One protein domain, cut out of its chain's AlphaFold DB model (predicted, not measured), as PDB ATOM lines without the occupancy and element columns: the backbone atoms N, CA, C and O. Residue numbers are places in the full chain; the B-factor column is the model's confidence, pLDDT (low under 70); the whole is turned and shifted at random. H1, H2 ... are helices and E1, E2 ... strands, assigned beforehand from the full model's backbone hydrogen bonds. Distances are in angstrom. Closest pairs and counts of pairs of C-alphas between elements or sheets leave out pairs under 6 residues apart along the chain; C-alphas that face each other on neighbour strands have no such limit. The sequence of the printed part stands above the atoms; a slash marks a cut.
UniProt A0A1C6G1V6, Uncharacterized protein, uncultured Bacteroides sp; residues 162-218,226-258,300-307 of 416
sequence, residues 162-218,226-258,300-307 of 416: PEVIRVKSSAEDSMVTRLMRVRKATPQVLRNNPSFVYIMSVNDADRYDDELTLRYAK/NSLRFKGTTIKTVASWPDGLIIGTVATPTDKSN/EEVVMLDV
ATOM      1  N   PRO A 162      -8.179 -40.698  33.354       64.62
ATOM      2  CA  PRO A 162      -7.590 -41.842  32.664       64.62
ATOM      3  C   PRO A 162      -6.416 -41.467  31.746       64.62
ATOM      4  O   PRO A 162      -5.630 -42.346  31.396       64.62
ATOM      5  N   GLU A 163      -6.255 -40.192  31.362       67.88
ATOM      6  CA  GLU A 163      -5.154 -39.728  30.499       67.88
ATOM      7  C   GLU A 163      -3.805 -39.643  31.244       67.88
ATOM      8  O   GLU A 163      -2.756 -39.446  30.620       67.88
ATOM      9  N   VAL A 164      -3.808 -39.779  32.576       73.88
ATOM     10  CA  VAL A 164      -2.610 -39.673  33.422       73.88
ATOM     11  C   VAL A 164      -1.651 -40.831  33.170       73.88
ATOM     12  O   VAL A 164      -2.015 -42.005  33.239       73.88
ATOM     13  N   ILE A 165      -0.375 -40.508  32.949       72.12
ATOM     14  CA  ILE A 165       0.662 -41.512  32.705       72.12
ATOM     15  C   ILE A 165       1.082 -42.127  34.039       72.12
ATOM     16  O   ILE A 165       1.783 -41.494  34.832       72.12
ATOM     17  N   ARG A 166       0.714 -43.389  34.273       74.56
ATOM     18  CA  ARG A 166       1.002 -44.084  35.535       74.56
ATOM     19  C   ARG A 166       2.258 -44.934  35.415       74.56
ATOM     20  O   ARG A 166       2.486 -45.611  34.411       74.56
ATOM     21  N   VAL A 167       3.101 -44.893  36.441       66.31
ATOM     22  CA  VAL A 167       4.400 -45.573  36.454       66.31
ATOM     23  C   VAL A 167       4.427 -46.602  37.564       66.31
ATOM     24  O   VAL A 167       4.205 -46.275  38.727       66.31
ATOM     25  N   LYS A 168       4.754 -47.846  37.212       68.50
ATOM     26  CA  LYS A 168       4.922 -48.906  38.205       68.50
ATOM     27  C   LYS A 168       6.267 -48.782  38.910       68.50
ATOM     28  O   LYS A 168       7.307 -48.632  38.261       68.50
ATOM     29  N   SER A 169       6.248 -48.932  40.227       64.44
ATOM     30  CA  SER A 169       7.441 -49.115  41.044       64.44
ATOM     31  C   SER A 169       7.174 -50.133  42.146       64.44
ATOM     32  O   SER A 169       6.033 -50.292  42.570       64.44
ATOM     33  N   SER A 170       8.213 -50.842  42.582       65.50
ATOM     34  CA  SER A 170       8.185 -51.647  43.800       65.50
ATOM     35  C   SER A 170       8.396 -50.755  45.025       65.50
ATOM     36  O   SER A 170       9.070 -49.721  44.940       65.50
ATOM     37  N   ALA A 171       7.857 -51.182  46.169       61.47
ATOM     38  CA  ALA A 171       8.120 -50.573  47.473       61.47
ATOM     39  C   ALA A 171       9.601 -50.688  47.876       61.47
ATOM     40  O   ALA A 171      10.136 -49.796  48.526       61.47
ATOM     41  N   GLU A 172      10.291 -51.727  47.405       60.53
ATOM     42  CA  GLU A 172      11.712 -51.980  47.689       60.53
ATOM     43  C   GLU A 172      12.671 -51.110  46.855       60.53
ATOM     44  O   GLU A 172      13.875 -51.087  47.107       60.53
ATOM     45  N   ASP A 173      12.168 -50.395  45.844       68.88
ATOM     46  CA  ASP A 173      13.015 -49.562  44.994       68.88
ATOM     47  C   ASP A 173      13.461 -48.287  45.716       68.88
ATOM     48  O   ASP A 173      12.630 -47.551  46.255       68.88
ATOM     49  N   SER A 174      14.758 -47.978  45.610       73.94
ATOM     50  CA  SER A 174      15.332 -46.709  46.076       73.94
ATOM     51  C   SER A 174      14.666 -45.492  45.426       73.94
ATOM     52  O   SER A 174      14.230 -45.537  44.268       73.94
ATOM     53  N   MET A 175      14.631 -44.370  46.138       74.31
ATOM     54  CA  MET A 175      14.004 -43.124  45.696       74.31
ATOM     55  C   MET A 175      14.604 -42.606  44.379       74.31
ATOM     56  O   MET A 175      13.885 -42.176  43.471       74.31
ATOM     57  N   VAL A 176      15.920 -42.759  44.195       76.50
ATOM     58  CA  VAL A 176      16.599 -42.472  42.914       76.50
ATOM     59  C   VAL A 176      16.022 -43.310  41.762       76.50
ATOM     60  O   VAL A 176      15.796 -42.801  40.659       76.50
ATOM     61  N   THR A 177      15.767 -44.596  42.006       76.94
ATOM     62  CA  THR A 177      15.228 -45.540  41.013       76.94
ATOM     63  C   THR A 177      13.797 -45.163  40.640       76.94
ATOM     64  O   THR A 177      13.459 -45.124  39.452       76.94
ATOM     65  N   ARG A 178      12.984 -44.775  41.630       78.62
ATOM     66  CA  ARG A 178      11.624 -44.250  41.428       78.62
ATOM     67  C   ARG A 178      11.639 -43.026  40.513       78.62
ATOM     68  O   ARG A 178      10.991 -43.035  39.464       78.62
ATOM     69  N   LEU A 179      12.475 -42.030  40.813       75.06
ATOM     70  CA  LEU A 179      12.619 -40.820  39.992       75.06
ATOM     71  C   LEU A 179      13.133 -41.106  38.572       75.06
ATOM     72  O   LEU A 179      12.710 -40.462  37.607       75.06
ATOM     73  N   MET A 180      14.001 -42.107  38.397       75.31
ATOM     74  CA  MET A 180      14.431 -42.553  37.066       75.31
ATOM     75  C   MET A 180      13.284 -43.133  36.241       75.31
ATOM     76  O   MET A 180      13.227 -42.872  35.033       75.31
ATOM     77  N   ARG A 181      12.384 -43.903  36.864       76.31
ATOM     78  CA  ARG A 181      11.203 -44.437  36.177       76.31
ATOM     79  C   ARG A 181      10.241 -43.318  35.800       76.31
ATOM     80  O   ARG A 181       9.891 -43.235  34.625       76.31
ATOM     81  N   VAL A 182       9.924 -42.399  36.720       76.81
ATOM     82  CA  VAL A 182       9.066 -41.235  36.417       76.81
ATOM     83  C   VAL A 182       9.626 -40.461  35.226       76.81
ATOM     84  O   VAL A 182       8.942 -40.300  34.216       76.81
ATOM     85  N   ARG A 183      10.918 -40.106  35.256       74.62
ATOM     86  CA  ARG A 183      11.560 -39.371  34.157       74.62
ATOM     87  C   ARG A 183      11.499 -40.112  32.823       74.62
ATOM     88  O   ARG A 183      11.346 -39.479  31.784       74.62
ATOM     89  N   LYS A 184      11.674 -41.436  32.812       77.50
ATOM     90  CA  LYS A 184      11.597 -42.250  31.586       77.50
ATOM     91  C   LYS A 184      10.160 -42.436  31.084       77.50
ATOM     92  O   LYS A 184       9.996 -42.693  29.891       77.50
ATOM     93  N   ALA A 185       9.151 -42.291  31.938       75.38
ATOM     94  CA  ALA A 185       7.746 -42.330  31.542       75.38
ATOM     95  C   ALA A 185       7.284 -41.009  30.924       75.38
ATOM     96  O   ALA A 185       6.484 -41.018  29.985       75.38
ATOM     97  N   THR A 186       7.825 -39.888  31.416       76.12
ATOM     98  CA  THR A 186       7.509 -38.540  30.936       76.12
ATOM     99  C   THR A 186       7.781 -38.411  29.433       76.12
ATOM    100  O   THR A 186       8.860 -38.808  28.983       76.12
ATOM    101  N   PRO A 187       6.866 -37.844  28.630       73.25
ATOM    102  CA  PRO A 187       7.114 -37.514  27.229       73.25
ATOM    103  C   PRO A 187       8.379 -36.661  27.043       73.25
ATOM    104  O   PRO A 187       8.671 -35.776  27.845       73.25
ATOM    105  N   GLN A 188       9.137 -36.896  25.966       71.50
ATOM    106  CA  GLN A 188      10.417 -36.209  25.725       71.50
ATOM    107  C   GLN A 188      10.280 -34.677  25.669       71.50
ATOM    108  O   GLN A 188      11.187 -33.975  26.110       71.50
ATOM    109  N   VAL A 189       9.148 -34.172  25.170       70.50
ATOM    110  CA  VAL A 189       8.857 -32.730  25.088       70.50
ATOM    111  C   VAL A 189       8.800 -32.096  26.481       70.50
ATOM    112  O   VAL A 189       9.360 -31.024  26.690       70.50
ATOM    113  N   LEU A 190       8.209 -32.793  27.455       72.94
ATOM    114  CA  LEU A 190       8.064 -32.303  28.827       72.94
ATOM    115  C   LEU A 190       9.356 -32.445  29.643       72.94
ATOM    116  O   LEU A 190       9.635 -31.602  30.485       72.94
ATOM    117  N   ARG A 191      10.204 -33.445  29.355       68.44
ATOM    118  CA  ARG A 191      11.481 -33.644  30.081       68.44
ATOM    119  C   ARG A 191      12.451 -32.472  29.976       68.44
ATOM    120  O   ARG A 191      13.266 -32.288  30.874       68.44
ATOM    121  N   ASN A 192      12.410 -31.749  28.860       71.06
ATOM    122  CA  ASN A 192      13.274 -30.595  28.614       71.06
ATOM    123  C   ASN A 192      12.593 -29.268  28.971       71.06
ATOM    124  O   ASN A 192      13.214 -28.217  28.825       71.06
ATOM    125  N   ASN A 193      11.330 -29.294  29.408       72.75
ATOM    126  CA  ASN A 193      10.624 -28.088  29.803       72.75
ATOM    127  C   ASN A 193      11.175 -27.596  31.159       72.75
ATOM    128  O   ASN A 193      11.138 -28.355  32.129       72.75
ATOM    129  N   PRO A 194      11.670 -26.347  31.264       71.12
ATOM    130  CA  PRO A 194      12.180 -25.798  32.524       71.12
ATOM    131  C   PRO A 194      11.108 -25.669  33.616       71.12
ATOM    132  O   PRO A 194      11.446 -25.609  34.795       71.12
ATOM    133  N   SER A 195       9.829 -25.634  33.237       77.12
ATOM    134  CA  SER A 195       8.687 -25.549  34.154       77.12
ATOM    135  C   SER A 195       8.183 -26.915  34.636       77.12
ATOM    136  O   SER A 195       7.222 -26.974  35.399       77.12
ATOM    137  N   PHE A 196       8.798 -28.015  34.190       79.19
ATOM    138  CA  PHE A 196       8.484 -29.347  34.696       79.19
ATOM    139  C   PHE A 196       9.129 -29.549  36.071       79.19
ATOM    140  O   PHE A 196      10.326 -29.312  36.248       79.19
ATOM    141  N   VAL A 197       8.331 -29.982  37.041       80.38
ATOM    142  CA  VAL A 197       8.722 -30.117  38.448       80.38
ATOM    143  C   VAL A 197       8.253 -31.472  38.972       80.38
ATOM    144  O   VAL A 197       7.190 -31.959  38.583       80.38
ATOM    145  N   TYR A 198       9.046 -32.080  39.859       83.19
ATOM    146  CA  TYR A 198       8.598 -33.220  40.663       83.19
ATOM    147  C   TYR A 198       8.029 -32.721  41.989       83.19
ATOM    148  O   TYR A 198       8.709 -31.978  42.693       83.19
ATOM    149  N   ILE A 199       6.816 -33.147  42.322       83.25
ATOM    150  CA  ILE A 199       6.139 -32.892  43.593       83.25
ATOM    151  C   ILE A 199       6.139 -34.192  44.402       83.25
ATOM    152  O   ILE A 199       5.815 -35.253  43.862       83.25
ATOM    153  N   MET A 200       6.549 -34.109  45.666       82.00
ATOM    154  CA  MET A 200       6.582 -35.229  46.615       82.00
ATOM    155  C   MET A 200       6.446 -34.720  48.059       82.00
ATOM    156  O   MET A 200       6.556 -33.515  48.302       82.00
ATOM    157  N   SER A 201       6.245 -35.632  49.008       83.38
ATOM    158  CA  SER A 201       6.267 -35.323  50.442       83.38
ATOM    159  C   SER A 201       7.652 -34.866  50.919       83.38
ATOM    160  O   SER A 201       8.678 -35.172  50.305       83.38
ATOM    161  N   VAL A 202       7.685 -34.147  52.045       79.62
ATOM    162  CA  VAL A 202       8.921 -33.799  52.763       79.62
ATOM    163  C   VAL A 202       9.688 -35.064  53.166       79.62
ATOM    164  O   VAL A 202      10.879 -35.153  52.888       79.62
ATOM    165  N   ASN A 203       9.003 -36.089  53.685       82.19
ATOM    166  CA  ASN A 203       9.642 -37.336  54.128       82.19
ATOM    167  C   ASN A 203      10.321 -38.090  52.973       82.19
ATOM    168  O   ASN A 203      11.378 -38.699  53.138       82.19
ATOM    169  N   ASP A 204       9.724 -38.059  51.781       78.88
ATOM    170  CA  ASP A 204      10.303 -38.695  50.596       78.88
ATOM    171  C   ASP A 204      11.497 -37.916  50.035       78.88
ATOM    172  O   ASP A 204      12.435 -38.522  49.508       78.88
ATOM    173  N   ALA A 205      11.495 -36.589  50.172       78.12
ATOM    174  CA  ALA A 205      12.653 -35.774  49.835       78.12
ATOM    175  C   ALA A 205      13.809 -35.983  50.821       78.12
ATOM    176  O   ALA A 205      14.952 -36.063  50.376       78.12
ATOM    177  N   ASP A 206      13.521 -36.157  52.111       80.56
ATOM    178  CA  ASP A 206      14.535 -36.492  53.116       80.56
ATOM    179  C   ASP A 206      15.144 -37.875  52.833       80.56
ATOM    180  O   ASP A 206      16.363 -38.016  52.767       80.56
ATOM    181  N   ARG A 207      14.320 -38.883  52.501       80.88
ATOM    182  CA  ARG A 207      14.809 -40.202  52.041       80.88
ATOM    183  C   ARG A 207      15.704 -40.096  50.806       80.88
ATOM    184  O   ARG A 207      16.689 -40.824  50.688       80.88
ATOM    185  N   TYR A 208      15.360 -39.218  49.862       78.12
ATOM    186  CA  TYR A 208      16.194 -38.956  48.691       78.12
ATOM    187  C   TYR A 208      17.541 -38.326  49.077       78.12
ATOM    188  O   TYR A 208      18.576 -38.730  48.540       78.12
ATOM    189  N   ASP A 209      17.538 -37.361  49.996       75.62
ATOM    190  CA  ASP A 209      18.742 -36.687  50.490       75.62
ATOM    191  C   ASP A 209      19.666 -37.650  51.253       75.62
ATOM    192  O   ASP A 209      20.875 -37.698  50.997       75.62
ATOM    193  N   ASP A 210      19.090 -38.504  52.100       75.88
ATOM    194  CA  ASP A 210      19.795 -39.563  52.823       75.88
ATOM    195  C   ASP A 210      20.440 -40.569  51.857       75.88
ATOM    196  O   ASP A 210      21.622 -40.908  51.985       75.88
ATOM    197  N   GLU A 211      19.704 -41.018  50.831       75.81
ATOM    198  CA  GLU A 211      20.235 -41.915  49.799       75.81
ATOM    199  C   GLU A 211      21.410 -41.295  49.030       75.81
ATOM    200  O   GLU A 211      22.373 -41.997  48.701       75.81
ATOM    201  N   LEU A 212      21.343 -40.000  48.713       72.38
ATOM    202  CA  LEU A 212      22.442 -39.297  48.052       72.38
ATOM    203  C   LEU A 212      23.661 -39.194  48.969       72.38
ATOM    204  O   LEU A 212      24.777 -39.509  48.544       72.38
ATOM    205  N   THR A 213      23.444 -38.819  50.226       67.38
ATOM    206  CA  THR A 213      24.497 -38.681  51.237       67.38
ATOM    207  C   THR A 213      25.235 -40.003  51.465       67.38
ATOM    208  O   THR A 213      26.466 -40.027  51.513       67.38
ATOM    209  N   LEU A 214      24.516 -41.130  51.494       67.56
ATOM    210  CA  LEU A 214      25.103 -42.468  51.633       67.56
ATOM    211  C   LEU A 214      25.927 -42.911  50.410       67.56
ATOM    212  O   LEU A 214      26.907 -43.643  50.561       67.56
ATOM    213  N   ARG A 215      25.562 -42.476  49.194       64.81
ATOM    214  CA  ARG A 215      26.284 -42.832  47.955       64.81
ATOM    215  C   ARG A 215      27.596 -42.065  47.791       64.81
ATOM    216  O   ARG A 215      28.553 -42.613  47.242       64.81
ATOM    217  N   TYR A 216      27.679 -40.828  48.277       57.88
ATOM    218  CA  TYR A 216      28.907 -40.025  48.254       57.88
ATOM    219  C   TYR A 216      29.816 -40.347  49.449       57.88
ATOM    220  O   TYR A 216      30.190 -39.485  50.244       57.88
ATOM    221  N   ALA A 217      30.244 -41.605  49.551       51.19
ATOM    222  CA  ALA A 217      31.244 -42.055  50.514       51.19
ATOM    223  C   ALA A 217      32.657 -41.532  50.161       51.19
ATOM    224  O   ALA A 217      33.517 -42.296  49.724       51.19
ATOM    225  N   LYS A 218      32.881 -40.218  50.323       39.88
ATOM    226  CA  LYS A 218      34.137 -39.522  50.688       39.88
ATOM    227  C   LYS A 218      33.998 -38.015  50.424       39.88
ATOM    228  O   LYS A 218      34.051 -37.575  49.281       39.88
ATOM    229  N   ASN A 226      21.598 -31.653  50.325       61.34
ATOM    230  CA  ASN A 226      21.945 -31.757  48.910       61.34
ATOM    231  C   ASN A 226      20.981 -30.930  48.052       61.34
ATOM    232  O   ASN A 226      19.846 -30.610  48.412       61.34
ATOM    233  N   SER A 227      21.425 -30.572  46.847       61.62
ATOM    234  CA  SER A 227      20.560 -29.844  45.927       61.62
ATOM    235  C   SER A 227      19.330 -30.694  45.569       61.62
ATOM    236  O   SER A 227      19.487 -31.713  44.898       61.62
ATOM    237  N   LEU A 228      18.125 -30.238  45.942       67.69
ATOM    238  CA  LEU A 228      16.811 -30.836  45.630       67.69
ATOM    239  C   LEU A 228      16.473 -30.755  44.126       67.69
ATOM    240  O   LEU A 228      15.513 -30.120  43.685       67.69
ATOM    241  N   ARG A 229      17.320 -31.357  43.294       70.06
ATOM    242  CA  ARG A 229      17.162 -31.438  41.845       70.06
ATOM    243  C   ARG A 229      17.548 -32.829  41.372       70.06
ATOM    244  O   ARG A 229      18.634 -33.319  41.664       70.06
ATOM    245  N   PHE A 230      16.707 -33.428  40.543       63.12
ATOM    246  CA  PHE A 230      17.015 -34.694  39.898       63.12
ATOM    247  C   PHE A 230      17.376 -34.467  38.430       63.12
ATOM    248  O   PHE A 230      16.524 -34.131  37.602       63.12
ATOM    249  N   LYS A 231      18.659 -34.660  38.082       61.62
ATOM    250  CA  LYS A 231      19.171 -34.533  36.701       61.62
ATOM    251  C   LYS A 231      18.734 -33.216  36.014       61.62
ATOM    252  O   LYS A 231      18.306 -33.222  34.857       61.62
ATOM    253  N   GLY A 232      18.802 -32.102  36.748       63.44
ATOM    254  CA  GLY A 232      18.457 -30.756  36.267       63.44
ATOM    255  C   GLY A 232      16.986 -30.343  36.414       63.44
ATOM    256  O   GLY A 232      16.684 -29.180  36.185       63.44
ATOM    257  N   THR A 233      16.093 -31.246  36.829       74.31
ATOM    258  CA  THR A 233      14.687 -30.938  37.142       74.31
ATOM    259  C   THR A 233      14.543 -30.652  38.635       74.31
ATOM    260  O   THR A 233      15.054 -31.424  39.447       74.31
ATOM    261  N   THR A 234      13.855 -29.575  39.006       76.56
ATOM    262  CA  THR A 234      13.636 -29.201  40.413       76.56
ATOM    263  C   THR A 234      12.656 -30.158  41.092       76.56
ATOM    264  O   THR A 234      11.629 -30.515  40.510       76.56
ATOM    265  N   ILE A 235      12.968 -30.555  42.326       80.38
ATOM    266  CA  ILE A 235      12.042 -31.242  43.229       80.38
ATOM    267  C   ILE A 235      11.443 -30.181  44.154       80.38
ATOM    268  O   ILE A 235      12.179 -29.398  44.754       80.38
ATOM    269  N   LYS A 236      10.115 -30.132  44.255       80.56
ATOM    270  CA  LYS A 236       9.409 -29.314  45.240       80.56
ATOM    271  C   LYS A 236       8.659 -30.218  46.201       80.56
ATOM    272  O   LYS A 236       7.846 -31.035  45.788       80.56
ATOM    273  N   THR A 237       8.946 -30.055  47.481       77.94
ATOM    274  CA  THR A 237       8.214 -30.727  48.551       77.94
ATOM    275  C   THR A 237       6.914 -29.997  48.845       77.94
ATOM    276  O   THR A 237       6.845 -28.788  48.621       77.94
ATOM    277  N   VAL A 238       5.901 -30.700  49.334       77.06
ATOM    278  CA  VAL A 238       4.677 -30.118  49.905       77.06
ATOM    279  C   VAL A 238       4.347 -30.923  51.164       77.06
ATOM    280  O   VAL A 238       4.405 -32.149  51.123       77.06
ATOM    281  N   ALA A 239       4.058 -30.255  52.280       72.69
ATOM    282  CA  ALA A 239       3.848 -30.893  53.580       72.69
ATOM    283  C   ALA A 239       2.554 -31.717  53.625       72.69
ATOM    284  O   ALA A 239       2.559 -32.823  54.152       72.69
ATOM    285  N   SER A 240       1.478 -31.220  53.011       72.06
ATOM    286  CA  SER A 240       0.197 -31.935  52.896       72.06
ATOM    287  C   SER A 240       0.220 -33.071  51.864       72.06
ATOM    288  O   SER A 240      -0.801 -33.697  51.600       72.06
ATOM    289  N   TRP A 241       1.356 -33.338  51.212       79.81
ATOM    290  CA  TRP A 241       1.443 -34.392  50.203       79.81
ATOM    291  C   TRP A 241       1.649 -35.764  50.852       79.81
ATOM    292  O   TRP A 241       2.514 -35.883  51.719       79.81
ATOM    293  N   PRO A 242       0.934 -36.820  50.424       76.44
ATOM    294  CA  PRO A 242       1.088 -38.137  51.021       76.44
ATOM    295  C   PRO A 242       2.440 -38.773  50.667       76.44
ATOM    296  O   PRO A 242       2.942 -38.652  49.544       76.44
ATOM    297  N   ASP A 243       3.004 -39.504  51.627       78.44
ATOM    298  CA  ASP A 243       4.249 -40.259  51.465       78.44
ATOM    299  C   ASP A 243       4.083 -41.399  50.451       78.44
ATOM    300  O   ASP A 243       3.066 -42.082  50.429       78.44
ATOM    301  N   GLY A 244       5.095 -41.661  49.626       73.06
ATOM    302  CA  GLY A 244       5.075 -42.702  48.595       73.06
ATOM    303  C   GLY A 244       4.416 -42.285  47.277       73.06
ATOM    304  O   GLY A 244       4.377 -43.097  46.348       73.06
ATOM    305  N   LEU A 245       3.942 -41.038  47.165       81.50
ATOM    306  CA  LEU A 245       3.341 -40.479  45.952       81.50
ATOM    307  C   LEU A 245       4.252 -39.422  45.313       81.50
ATOM    308  O   LEU A 245       4.505 -38.362  45.883       81.50
ATOM    309  N   ILE A 246       4.684 -39.675  44.076       81.56
ATOM    310  CA  ILE A 246       5.490 -38.733  43.289       81.56
ATOM    311  C   ILE A 246       4.720 -38.335  42.039       81.56
ATOM    312  O   ILE A 246       4.347 -39.189  41.228       81.56
ATOM    313  N   ILE A 247       4.555 -37.029  41.839       82.00
ATOM    314  CA  ILE A 247       3.924 -36.477  40.640       82.00
ATOM    315  C   ILE A 247       4.914 -35.607  39.878       82.00
ATOM    316  O   ILE A 247       5.508 -34.681  40.418       82.00
ATOM    317  N   GLY A 248       5.101 -35.904  38.596       79.94
ATOM    318  CA  GLY A 248       5.817 -35.053  37.658       79.94
ATOM    319  C   GLY A 248       4.824 -34.297  36.789       79.94
ATOM    320  O   GLY A 248       4.100 -34.922  36.013       79.94
ATOM    321  N   THR A 249       4.796 -32.970  36.887       79.38
ATOM    322  CA  THR A 249       3.923 -32.149  36.043       79.38
ATOM    323  C   THR A 249       4.500 -30.763  35.763       79.38
ATOM    324  O   THR A 249       5.483 -30.343  36.377       79.38
ATOM    325  N   VAL A 250       3.924 -30.059  34.786       76.50
ATOM    326  CA  VAL A 250       4.268 -28.664  34.494       76.50
ATOM    327  C   VAL A 250       3.531 -27.774  35.485       76.50
ATOM    328  O   VAL A 250       2.304 -27.712  35.481       76.50
ATOM    329  N   ALA A 251       4.282 -27.087  36.336       71.69
ATOM    330  CA  ALA A 251       3.729 -26.301  37.430       71.69
ATOM    331  C   ALA A 251       4.219 -24.854  37.309       71.69
ATOM    332  O   ALA A 251       5.421 -24.584  37.386       71.69
ATOM    333  N   THR A 252       3.293 -23.927  37.059       66.88
ATOM    334  CA  THR A 252       3.582 -22.486  36.975       66.88
ATOM    335  C   THR A 252       2.441 -21.671  37.590       66.88
ATOM    336  O   THR A 252       1.313 -22.146  37.624       66.88
ATOM    337  N   PRO A 253       2.670 -20.425  38.026       62.75
ATOM    338  CA  PRO A 253       1.602 -19.548  38.512       62.75
ATOM    339  C   PRO A 253       0.872 -18.827  37.360       62.75
ATOM    340  O   PRO A 253       0.414 -17.702  37.510       62.75
ATOM    341  N   THR A 254       0.882 -19.391  36.154       64.00
ATOM    342  CA  THR A 254       0.374 -18.752  34.929       64.00
ATOM    343  C   THR A 254      -0.510 -19.744  34.188       64.00
ATOM    344  O   THR A 254      -0.453 -20.941  34.455       64.00
ATOM    345  N   ASP A 255      -1.250 -19.287  33.182       62.66
ATOM    346  CA  ASP A 255      -2.154 -20.094  32.343       62.66
ATOM    347  C   ASP A 255      -1.493 -21.276  31.607       62.66
ATOM    348  O   ASP A 255      -2.159 -22.066  30.946       62.66
ATOM    349  N   LYS A 256      -0.167 -21.408  31.700       62.28
ATOM    350  CA  LYS A 256       0.598 -22.559  31.206       62.28
ATOM    351  C   LYS A 256       0.774 -23.662  32.256       62.28
ATOM    352  O   LYS A 256       1.481 -24.630  31.994       62.28
ATOM    353  N   SER A 257       0.206 -23.491  33.450       70.94
ATOM    354  CA  SER A 257       0.228 -24.501  34.499       70.94
ATOM    355  C   SER A 257      -0.673 -25.662  34.150       70.94
ATOM    356  O   SER A 257      -1.721 -25.487  33.528       70.94
ATOM    357  N   ASN A 258      -0.298 -26.836  34.633       73.56
ATOM    358  CA  ASN A 258      -1.172 -27.984  34.585       73.56
ATOM    359  C   ASN A 258      -2.092 -28.081  35.810       73.56
ATOM    360  O   ASN A 258      -3.146 -28.703  35.729       73.56
ATOM    361  N   GLU A 300      -2.512 -36.017  30.315       65.75
ATOM    362  CA  GLU A 300      -1.347 -36.512  29.553       65.75
ATOM    363  C   GLU A 300      -0.002 -35.883  29.983       65.75
ATOM    364  O   GLU A 300       1.069 -36.448  29.730       65.75
ATOM    365  N   GLU A 301      -0.037 -34.705  30.616       70.38
ATOM    366  CA  GLU A 301       1.143 -33.995  31.128       70.38
ATOM    367  C   GLU A 301       1.416 -34.271  32.617       70.38
ATOM    368  O   GLU A 301       2.373 -33.741  33.193       70.38
ATOM    369  N   VAL A 302       0.593 -35.115  33.244       75.31
ATOM    370  CA  VAL A 302       0.799 -35.628  34.597       75.31
ATOM    371  C   VAL A 302       1.401 -37.024  34.505       75.31
ATOM    372  O   VAL A 302       0.842 -37.940  33.902       75.31
ATOM    373  N   VAL A 303       2.558 -37.195  35.138       76.44
ATOM    374  CA  VAL A 303       3.158 -38.509  35.362       76.44
ATOM    375  C   VAL A 303       3.066 -38.825  36.839       76.44
ATOM    376  O   VAL A 303       3.654 -38.117  37.652       76.44
ATOM    377  N   MET A 304       2.361 -39.894  37.178       81.88
ATOM    378  CA  MET A 304       2.125 -40.296  38.559       81.88
ATOM    379  C   MET A 304       2.816 -41.624  38.860       81.88
ATOM    380  O   MET A 304       2.688 -42.597  38.111       81.88
ATOM    381  N   LEU A 305       3.532 -41.665  39.976       78.81
ATOM    382  CA  LEU A 305       4.037 -42.880  40.601       78.81
ATOM    383  C   LEU A 305       3.421 -42.961  41.993       78.81
ATOM    384  O   LEU A 305       3.691 -42.102  42.827       78.81
ATOM    385  N   ASP A 306       2.599 -43.984  42.213       77.56
ATOM    386  CA  ASP A 306       1.940 -44.256  43.490       77.56
ATOM    387  C   ASP A 306       2.484 -45.574  44.059       77.56
ATOM    388  O   ASP A 306       2.380 -46.625  43.422       77.56
ATOM    389  N   VAL A 307       3.137 -45.493  45.220       72.31
ATOM    390  CA  VAL A 307       3.660 -46.631  46.001       72.31
ATOM    391  C   VAL A 307       3.158 -46.524  47.446       72.31
ATOM    392  O   VAL A 307       3.797 -47.018  48.373       72.31
TER     393      VAL A 307
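AT A GLANCE: This is residues 162 to 218, 226 to 258 and 300 to 307 of the 416 residues of an uncharacterized protein of uncultured Bacteroides sp (UniProt A0A1C6G1V6). A twisted five-stranded sheet forms a wall, with H1 packed over one face; H3 rises from that face near the ends of E2 and E3 and, with the tail to Lys 218, reaches outward. The 98 printed residues hold E1 H1 H2 E2 H3 E3 E4 E5, class mixed; the mixed sheet runs E1 E5 E4 E2 E3. The whole is compact, radius of gyration of the C-alphas 13.2 A, yet elongated, spanning 43 by 28 by 25 A.

IN THESE COORDINATES: Find C-alpha 165 at (0.662, -41.512, 32.705), where E1, residues 165 to 167, begins. Then come H1, residues 175 to 185, 15.5 A; H2, 188 to 191; E2, 196 to 200; and H3, 202 to 215, 20.2 A. Further on are E3, 233 to 237, E4, 245 to 250, 16.5 A, and E5, 303 to 306, ending at C-alpha 306, (1.940, -44.256, 43.490).

HOW THE PARTS SIT: E1 and E5 are parallel, N 167 to O 304 2.9 A; E5 and E4 antiparallel, N 248 to O 303 2.8 A; E4 and E2 antiparallel, N 199 to O 247 2.8 A; E2 and E3 parallel, N 236 to O 198 2.8 A, each within hydrogen-bond range. E1, H1 H2, E2 form a split strand-helix-strand unit, strands running the same way with E5 E4 between, its crossover right-handed. H1's height over the sheet is 8.1 A; its closest C-alpha to E5 is Val 182, 6.6 A from that of Val 303. H3, on the same face, giving two layers, helices on one face, stands up from the sheet at 50 degrees; C-alphas Val 202 and Thr 237 of E3 are closest, 5.3 A. H1 and H3 touch, about perpendicular at 73 degrees, closest C-alphas Met 175 and Tyr 208, 5.6 A. H2 only grazes the sheet with residues 190 to 191. In H1 and H3 every O i to N i+4 pair is within hydrogen-bond range; H2 is too short for one.

THE WHOLE: C-alphas 162 and 218 are farthest apart, 45.5 A. Residues 219 to 225 and 259 to 299 are not printed, gaps of 14.6 A and 9.9 A. Of the links printed whole, none is long. Mean pLDDT of the printed part is 72.7, under 70 for instance at residues 167 to 173.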